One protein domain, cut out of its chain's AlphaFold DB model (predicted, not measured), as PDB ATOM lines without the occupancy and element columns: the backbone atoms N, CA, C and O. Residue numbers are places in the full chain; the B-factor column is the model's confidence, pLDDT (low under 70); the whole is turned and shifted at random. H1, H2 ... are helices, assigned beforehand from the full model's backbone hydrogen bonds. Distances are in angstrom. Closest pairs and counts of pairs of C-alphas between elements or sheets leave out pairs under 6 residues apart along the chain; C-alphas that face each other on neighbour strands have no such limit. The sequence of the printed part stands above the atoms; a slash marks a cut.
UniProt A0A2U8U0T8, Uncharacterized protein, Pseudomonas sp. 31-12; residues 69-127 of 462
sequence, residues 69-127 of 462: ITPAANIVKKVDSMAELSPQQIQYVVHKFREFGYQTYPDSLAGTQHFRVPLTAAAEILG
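What this domain is: This is residues 69 to 127 of the 462 residues of an uncharacterized protein of Pseudomonas sp. 31-12 (UniProt A0A2U8U0T8). Little regular structure is present: two helices set among long loops, the short helix H2 packing crosswise on the middle of the longer helix H1, at residues 90 to 94. One unnamed stretch, residues 69 to 86, leads into H1, and another, residues 101 to 118, makes a wide loop from H1 to H2. The printed part has 59 residues with two named helices, H1 then H2, and no named strand; the class is all helix, though only 21 residues are in named elements. It is compact and rounded, with a radius of gyration of the C-alphas of 10.5 A and spans of 27 by 24 by 21 A.

Where its parts are: After residues 69 to 86, H1 holds residues 87 to 100, 20.3 A long, beginning at C-alpha 87 (-83.819, -42.216, 24.510). H2 holds residues 119 to 125, 9.7 A long, ending at C-alpha 125 (-77.052, -34.414, 27.797).

How they stand to each other: H1 touches H2 with residues 90 to 94 alone; the closest C-alphas, of Val 93 and Ala 122, are 6.4 A apart. Their lines are about perpendicular, at 78 degrees. In H1 and H2 every O i to N i+4 pair is within hydrogen-bond range.

The domain as a whole: The farthest C-alphas, of Ile 69 and Pro 106, are 29.2 A apart. The printed part has no cut. The link from H1 to H2 is long, 18 residues. Mean pLDDT of the printed part is 73.4; residues 69 to 76, 80, 82 to 84 and 105 to 114 are under 70.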
ATOM      1  N   ILE A  69     -78.899 -52.247  29.420       56.22
ATOM      2  CA  ILE A  69     -78.294 -52.821  28.226       56.22
ATOM      3  C   ILE A  69     -77.820 -51.659  27.360       56.22
ATOM      4  O   ILE A  69     -78.610 -50.805  26.960       56.22
ATOM      5  N   THR A  70     -76.518 -51.608  27.099       59.53
ATOM      6  CA  THR A  70     -75.958 -50.612  26.188       59.53
ATOM      7  C   THR A  70     -76.533 -50.878  24.804       59.53
ATOM      8  O   THR A  70     -76.350 -51.988  24.296       59.53
ATOM      9  N   PRO A  71     -77.215 -49.913  24.162       60.97
ATOM     10  CA  PRO A  71     -77.596 -50.082  22.772       60.97
ATOM     11  C   PRO A  71     -76.321 -50.333  21.965       60.97
ATOM     12  O   PRO A  71     -75.397 -49.515  22.000       60.97
ATOM     13  N   ALA A  72     -76.235 -51.476  21.278       62.34
ATOM     14  CA  ALA A  72     -75.086 -51.764  20.430       62.34
ATOM     15  C   ALA A  72     -74.893 -50.597  19.455       62.34
ATOM     16  O   ALA A  72     -75.870 -50.056  18.935       62.34
ATOM     17  N   ALA A  73     -73.644 -50.208  19.192       60.50
ATOM     18  CA  ALA A  73     -73.350 -49.042  18.362       60.50
ATOM     19  C   ALA A  73     -74.089 -49.118  17.008       60.50
ATOM     20  O   ALA A  73     -74.618 -48.124  16.530       60.50
ATOM     21  N   ASN A  74     -74.240 -50.320  16.448       61.84
ATOM     22  CA  ASN A  74     -74.929 -50.597  15.184       61.84
ATOM     23  C   ASN A  74     -76.439 -50.264  15.199       61.84
ATOM     24  O   ASN A  74     -77.027 -50.073  14.142       61.84
ATOM     25  N   ILE A  75     -77.052 -50.170  16.384       60.00
ATOM     26  CA  ILE A  75     -78.474 -49.851  16.593       60.00
ATOM     27  C   ILE A  75     -78.690 -48.330  16.650       60.00
ATOM     28  O   ILE A  75     -79.740 -47.829  16.249       60.00
ATOM     29  N   VAL A  76     -77.691 -47.566  17.106       64.88
ATOM     30  CA  VAL A  76     -77.790 -46.107  17.245       64.88
ATOM     31  C   VAL A  76     -77.294 -45.426  15.970       64.88
ATOM     32  O   VAL A  76     -76.089 -45.374  15.704       64.88
ATOM     33  N   LYS A  77     -78.213 -44.869  15.172       73.56
ATOM     34  CA  LYS A  77     -77.854 -44.069  13.990       73.56
ATOM     35  C   LYS A  77     -77.146 -42.781  14.416       73.56
ATOM     36  O   LYS A  77     -77.576 -42.111  15.357       73.56
ATOM     37  N   LYS A  78     -76.064 -42.441  13.707       73.25
ATOM     38  CA  LYS A  78     -75.394 -41.147  13.855       73.25
ATOM     39  C   LYS A  78     -76.333 -40.049  13.365       73.25
ATOM     40  O   LYS A  78     -76.952 -40.205  12.315       73.25
ATOM     41  N   VAL A  79     -76.425 -38.965  14.125       75.06
ATOM     42  CA  VAL A  79     -77.222 -37.791  13.765       75.06
ATOM     43  C   VAL A  79     -76.335 -36.555  13.812       75.06
ATOM     44  O   VAL A  79     -75.504 -36.418  14.709       75.06
ATOM     45  N   ASP A  80     -76.516 -35.668  12.835       68.81
ATOM     46  CA  ASP A  80     -75.748 -34.424  12.710       68.81
ATOM     47  C   ASP A  80     -76.497 -33.202  13.282       68.81
ATOM     48  O   ASP A  80     -75.915 -32.128  13.426       68.81
ATOM     49  N   SER A  81     -77.773 -33.357  13.654       71.19
ATOM     50  CA  SER A  81     -78.607 -32.299  14.236       71.19
ATOM     51  C   SER A  81     -78.861 -32.492  15.739       71.19
ATOM     52  O   SER A  81     -78.731 -33.583  16.294       71.19
ATOM     53  N   MET A  82     -79.219 -31.396  16.412       65.62
ATOM     54  CA  MET A  82     -79.634 -31.396  17.822       65.62
ATOM     55  C   MET A  82     -81.141 -31.652  18.012       65.62
ATOM     56  O   MET A  82     -81.612 -31.623  19.147       65.62
ATOM     57  N   ALA A  83     -81.904 -31.842  16.932       62.38
ATOM     58  CA  ALA A  83     -83.351 -31.999  17.017       62.38
ATOM     59  C   ALA A  83     -83.707 -33.405  17.527       62.38
ATOM     60  O   ALA A  83     -83.234 -34.390  16.970       62.38
ATOM     61  N   GLU A  84     -84.506 -33.448  18.599       67.44
ATOM     62  CA  GLU A  84     -85.136 -34.635  19.204       67.44
ATOM     63  C   GLU A  84     -84.260 -35.899  19.221       67.44
ATOM     64  O   GLU A  84     -84.454 -36.848  18.462       67.44
ATOM     65  N   LEU A  85     -83.289 -35.921  20.138       77.69
ATOM     66  CA  LEU A  85     -82.491 -37.117  20.393       77.69
ATOM     67  C   LEU A  85     -83.353 -38.226  21.000       77.69
ATOM     68  O   LEU A  85     -84.095 -37.999  21.959       77.69
ATOM     69  N   SER A  86     -83.205 -39.446  20.488       80.25
ATOM     70  CA  SER A  86     -83.934 -40.597  21.009       80.25
ATOM     71  C   SER A  86     -83.428 -41.006  22.402       80.25
ATOM     72  O   SER A  86     -82.249 -40.802  22.727       80.25
ATOM     73  N   PRO A  87     -84.261 -41.666  23.229       81.00
ATOM     74  CA  PRO A  87     -83.819 -42.216  24.510       81.00
ATOM     75  C   PRO A  87     -82.579 -43.119  24.391       81.00
ATOM     76  O   PRO A  87     -81.700 -43.075  25.251       81.00
ATOM     77  N   GLN A  88     -82.459 -43.890  23.303       79.12
ATOM     78  CA  GLN A  88     -81.302 -44.756  23.049       79.12
ATOM     79  C   GLN A  88     -80.024 -43.951  22.774       79.12
ATOM     80  O   GLN A  88     -78.950 -44.348  23.221       79.12
ATOM     81  N   GLN A  89     -80.121 -42.816  22.073       80.38
ATOM     82  CA  GLN A  89     -78.978 -41.926  21.839       80.38
ATOM     83  C   GLN A  89     -78.494 -41.292  23.142       80.38
ATOM     84  O   GLN A  89     -77.295 -41.287  23.413       80.38
ATOM     85  N   ILE A  90     -79.422 -40.820  23.980       82.44
ATOM     86  CA  ILE A  90     -79.106 -40.259  25.300       82.44
ATOM     87  C   ILE A  90     -78.395 -41.313  26.165       82.44
ATOM     88  O   ILE A  90     -77.318 -41.046  26.700       82.44
ATOM     89  N   GLN A  91     -78.944 -42.530  26.248       81.06
ATOM     90  CA  GLN A  91     -78.336 -43.641  26.991       81.06
ATOM     91  C   GLN A  91     -76.946 -44.007  26.466       81.06
ATOM     92  O   GLN A  91     -76.025 -44.229  27.250       81.06
ATOM     93  N   TYR A  92     -76.774 -44.042  25.144       82.94
ATOM     94  CA  TYR A  92     -75.495 -44.360  24.520       82.94
ATOM     95  C   TYR A  92     -74.421 -43.308  24.841       82.94
ATOM     96  O   TYR A  92     -73.292 -43.672  25.177       82.94
ATOM     97  N   VAL A  93     -74.774 -42.015  24.834       85.19
ATOM     98  CA  VAL A  93     -73.867 -40.931  25.247       85.19
ATOM     99  C   VAL A  93     -73.423 -41.096  26.696       85.19
ATOM    100  O   VAL A  93     -72.227 -41.065  26.987       85.19
ATOM    101  N   VAL A  94     -74.380 -41.311  27.599       84.00
ATOM    102  CA  VAL A  94     -74.121 -41.525  29.028       84.00
ATOM    103  C   VAL A  94     -73.205 -42.727  29.250       84.00
ATOM    104  O   VAL A  94     -72.225 -42.635  29.991       84.00
ATOM    105  N   HIS A  95     -73.489 -43.844  28.579       81.31
ATOM    106  CA  HIS A  95     -72.689 -45.057  28.691       81.31
ATOM    107  C   HIS A  95     -71.247 -44.830  28.229       81.31
ATOM    108  O   HIS A  95     -70.308 -45.162  28.952       81.31
ATOM    109  N   LYS A  96     -71.054 -44.205  27.061       82.88
ATOM    110  CA  LYS A  96     -69.713 -43.921  26.533       82.88
ATOM    111  C   LYS A  96     -68.936 -42.958  27.422       82.88
ATOM    112  O   LYS A  96     -67.738 -43.141  27.621       82.88
ATOM    113  N   PHE A  97     -69.612 -41.981  28.021       84.31
ATOM    114  CA  PHE A  97     -68.979 -41.096  28.992       84.31
ATOM    115  C   PHE A  97     -68.552 -41.838  30.267       84.31
ATOM    116  O   PHE A  97     -67.511 -41.520  30.827       84.31
ATOM    117  N   ARG A  98     -69.302 -42.853  30.717       80.25
ATOM    118  CA  ARG A  98     -68.901 -43.705  31.851       80.25
ATOM    119  C   ARG A  98     -67.692 -44.580  31.521       80.25
ATOM    120  O   ARG A  98     -66.808 -44.715  32.358       80.25
ATOM    121  N   GLU A  99     -67.674 -45.177  30.331       80.19
ATOM    122  CA  GLU A  99     -66.598 -46.071  29.881       80.19
ATOM    123  C   GLU A  99     -65.255 -45.333  29.783       80.19
ATOM    124  O   GLU A  99     -64.235 -45.827  30.255       80.19
ATOM    125  N   PHE A 100     -65.265 -44.127  29.209       79.81
ATOM    126  CA  PHE A 100     -64.037 -43.400  28.877       79.81
ATOM    127  C   PHE A 100     -63.732 -42.206  29.797       79.81
ATOM    128  O   PHE A 100     -62.604 -41.697  29.813       79.81
ATOM    129  N   GLY A 101     -64.714 -41.760  30.581       83.38
ATOM    130  CA  GLY A 101     -64.646 -40.525  31.353       83.38
ATOM    131  C   GLY A 101     -64.643 -39.275  30.470       83.38
ATOM    132  O   GLY A 101     -64.991 -39.298  29.288       83.38
ATOM    133  N   TYR A 102     -64.219 -38.153  31.054       86.94
ATOM    134  CA  TYR A 102     -63.984 -36.932  30.287       86.94
ATOM    135  C   TYR A 102     -62.741 -37.078  29.399       86.94
ATOM    136  O   TYR A 102     -61.710 -37.575  29.858       86.94
ATOM    137  N   GLN A 103     -62.842 -36.622  28.150       83.75
ATOM    138  CA  GLN A 103     -61.772 -36.605  27.148       83.75
ATOM    139  C   GLN A 103     -61.807 -35.283  26.371       83.75
ATOM    140  O   GLN A 103     -62.874 -34.688  26.218       83.75
ATOM    141  N   THR A 104     -60.650 -34.830  25.883       83.38
ATOM    142  CA  THR A 104     -60.501 -33.577  25.128       83.38
ATOM    143  C   THR A 104     -60.549 -33.786  23.615       83.38
ATOM    144  O   THR A 104     -60.215 -34.850  23.092       83.38
ATOM    145  N   TYR A 105     -60.945 -32.741  22.893       69.00
ATOM    146  CA  TYR A 105     -60.778 -32.615  21.441       69.00
ATOM    147  C   TYR A 105     -59.522 -31.766  21.129       69.00
ATOM    148  O   TYR A 105     -59.375 -30.730  21.782       69.00
ATOM    149  N   PRO A 106     -58.641 -32.115  20.158       57.72
ATOM    150  CA  PRO A 106     -58.738 -33.179  19.149       57.72
ATOM    151  C   PRO A 106     -57.987 -34.477  19.500       57.72
ATOM    152  O   PRO A 106     -58.032 -35.411  18.705       57.72
ATOM    153  N   ASP A 107     -57.338 -34.563  20.668       54.78
ATOM    154  CA  ASP A 107     -56.532 -35.730  21.092       54.78
ATOM    155  C   ASP A 107     -57.324 -37.048  21.118       54.78
ATOM    156  O   ASP A 107     -56.765 -38.142  21.120       54.78
ATOM    157  N   SER A 108     -58.652 -36.952  21.073       51.25
ATOM    158  CA  SER A 108     -59.544 -38.060  20.795       51.25
ATOM    159  C   SER A 108     -59.992 -38.059  19.321       51.25
ATOM    160  O   SER A 108     -61.001 -37.453  18.954       51.25
ATOM    161  N   LEU A 109     -59.370 -38.911  18.492       44.50
ATOM    162  CA  LEU A 109     -60.053 -39.556  17.344       44.50
ATOM    163  C   LEU A 109     -61.425 -40.151  17.768       44.50
ATOM    164  O   LEU A 109     -62.345 -40.301  16.972       44.50
ATOM    165  N   ALA A 110     -61.555 -40.404  19.068       46.09
ATOM    166  CA  ALA A 110     -62.682 -40.857  19.859       46.09
ATOM    167  C   ALA A 110     -63.806 -39.816  20.142       46.09
ATOM    168  O   ALA A 110     -64.971 -40.203  20.249       46.09
ATOM    169  N   GLY A 111     -63.536 -38.504  20.222       48.88
ATOM    170  CA  GLY A 111     -64.485 -37.522  20.781       48.88
ATOM    171  C   GLY A 111     -65.744 -37.297  19.936       48.88
ATOM    172  O   GLY A 111     -66.842 -37.144  20.468       48.88
ATOM    173  N   THR A 112     -65.618 -37.351  18.609       50.81
ATOM    174  CA  THR A 112     -66.756 -37.290  17.671       50.81
ATOM    175  C   THR A 112     -67.233 -38.676  17.226       50.81
ATOM    176  O   THR A 112     -68.392 -38.827  16.835       50.81
ATOM    177  N   GLN A 113     -66.376 -39.700  17.309       55.94
ATOM    178  CA  GLN A 113     -66.712 -41.067  16.900       55.94
ATOM    179  C   GLN A 113     -67.503 -41.833  17.971       55.94
ATOM    180  O   GLN A 113     -68.324 -42.687  17.629       55.94
ATOM    181  N   HIS A 114     -67.314 -41.526  19.258       66.06
ATOM    182  CA  HIS A 114     -67.919 -42.312  20.332       66.06
ATOM    183  C   HIS A 114     -69.350 -41.940  20.668       66.06
ATOM    184  O   HIS A 114     -70.100 -42.853  20.978       66.06
ATOM    185  N   PHE A 115     -69.755 -40.669  20.593       76.25
ATOM    186  CA  PHE A 115     -71.085 -40.253  21.057       76.25
ATOM    187  C   PHE A 115     -72.195 -40.384  20.009       76.25
ATOM    188  O   PHE A 115     -73.364 -40.434  20.377       76.25
ATOM    189  N   ARG A 116     -71.849 -40.472  18.713       79.75
ATOM    190  CA  ARG A 116     -72.803 -40.566  17.582       79.75
ATOM    191  C   ARG A 116     -73.852 -39.436  17.515       79.75
ATOM    192  O   ARG A 116     -74.802 -39.527  16.742       79.75
ATOM    193  N   VAL A 117     -73.642 -38.359  18.265       82.19
ATOM    194  CA  VAL A 117     -74.419 -37.112  18.254       82.19
ATOM    195  C   VAL A 117     -73.449 -35.926  18.212       82.19
ATOM    196  O   VAL A 117     -72.265 -36.103  18.531       82.19
ATOM    197  N   PRO A 118     -73.901 -34.707  17.869       84.88
ATOM    198  CA  PRO A 118     -73.045 -33.528  17.924       84.88
ATOM    199  C   PRO A 118     -72.492 -33.301  19.340       84.88
ATOM    200  O   PRO A 118     -73.200 -33.482  20.330       84.88
ATOM    201  N   LEU A 119     -71.239 -32.843  19.452       82.69
ATOM    202  CA  LEU A 119     -70.587 -32.579  20.747       82.69
ATOM    203  C   LEU A 119     -71.347 -31.562  21.611       82.69
ATOM    204  O   LEU A 119     -71.298 -31.630  22.836       82.69
ATOM    205  N   THR A 120     -72.048 -30.620  20.977       83.69
ATOM    206  CA  THR A 120     -72.973 -29.697  21.651       83.69
ATOM    207  C   THR A 120     -74.065 -30.471  22.380       83.69
ATOM    208  O   THR A 120     -74.265 -30.267  23.572       83.69
ATOM    209  N   ALA A 121     -74.708 -31.408  21.686       86.19
ATOM    210  CA  ALA A 121     -75.782 -32.233  22.216       86.19
ATOM    211  C   ALA A 121     -75.280 -33.184  23.314       86.19
ATOM    212  O   ALA A 121     -75.905 -33.285  24.365       86.19
ATOM    213  N   ALA A 122     -74.118 -33.818  23.120       87.00
ATOM    214  CA  ALA A 122     -73.507 -34.666  24.143       87.00
ATOM    215  C   ALA A 122     -73.180 -33.878  25.424       87.00
ATOM    216  O   ALA A 122     -73.491 -34.325  26.526       87.00
ATOM    217  N   ALA A 123     -72.603 -32.680  25.291       86.31
ATOM    218  CA  ALA A 123     -72.302 -31.837  26.443       86.31
ATOM    219  C   ALA A 123     -73.570 -31.361  27.178       86.31
ATOM    220  O   ALA A 123     -73.552 -31.256  28.405       86.31
ATOM    221  N   GLU A 124     -74.656 -31.100  26.442       86.31
ATOM    222  CA  GLU A 124     -75.968 -30.783  27.013       86.31
ATOM    223  C   GLU A 124     -76.584 -31.975  27.752       86.31
ATOM    224  O   GLU A 124     -77.040 -31.806  28.881       86.31
ATOM    225  N   ILE A 125     -76.556 -33.178  27.164       87.31
ATOM    226  CA  ILE A 125     -77.052 -34.414  27.797       87.31
ATOM    227  C   ILE A 125     -76.352 -34.659  29.133       87.31
ATOM    228  O   ILE A 125     -77.004 -34.939  30.134       87.31
ATOM    229  N   LEU A 126     -75.023 -34.548  29.147       87.81
ATOM    230  CA  LEU A 126     -74.212 -34.871  30.319       87.81
ATOM    231  C   LEU A 126     -74.279 -33.799  31.414       87.81
ATOM    232  O   LEU A 126     -73.784 -34.029  32.514       87.81
ATOM    233  N   GLY A 127     -74.837 -32.617  31.128       89.44
ATOM    234  CA  GLY A 127     -74.952 -31.530  32.105       89.44
ATOM    235  C   GLY A 127     -73.604 -31.052  32.661       89.44
ATOM    236  O   GLY A 127     -73.544 -30.569  33.789       89.44
TER     237      GLY A 127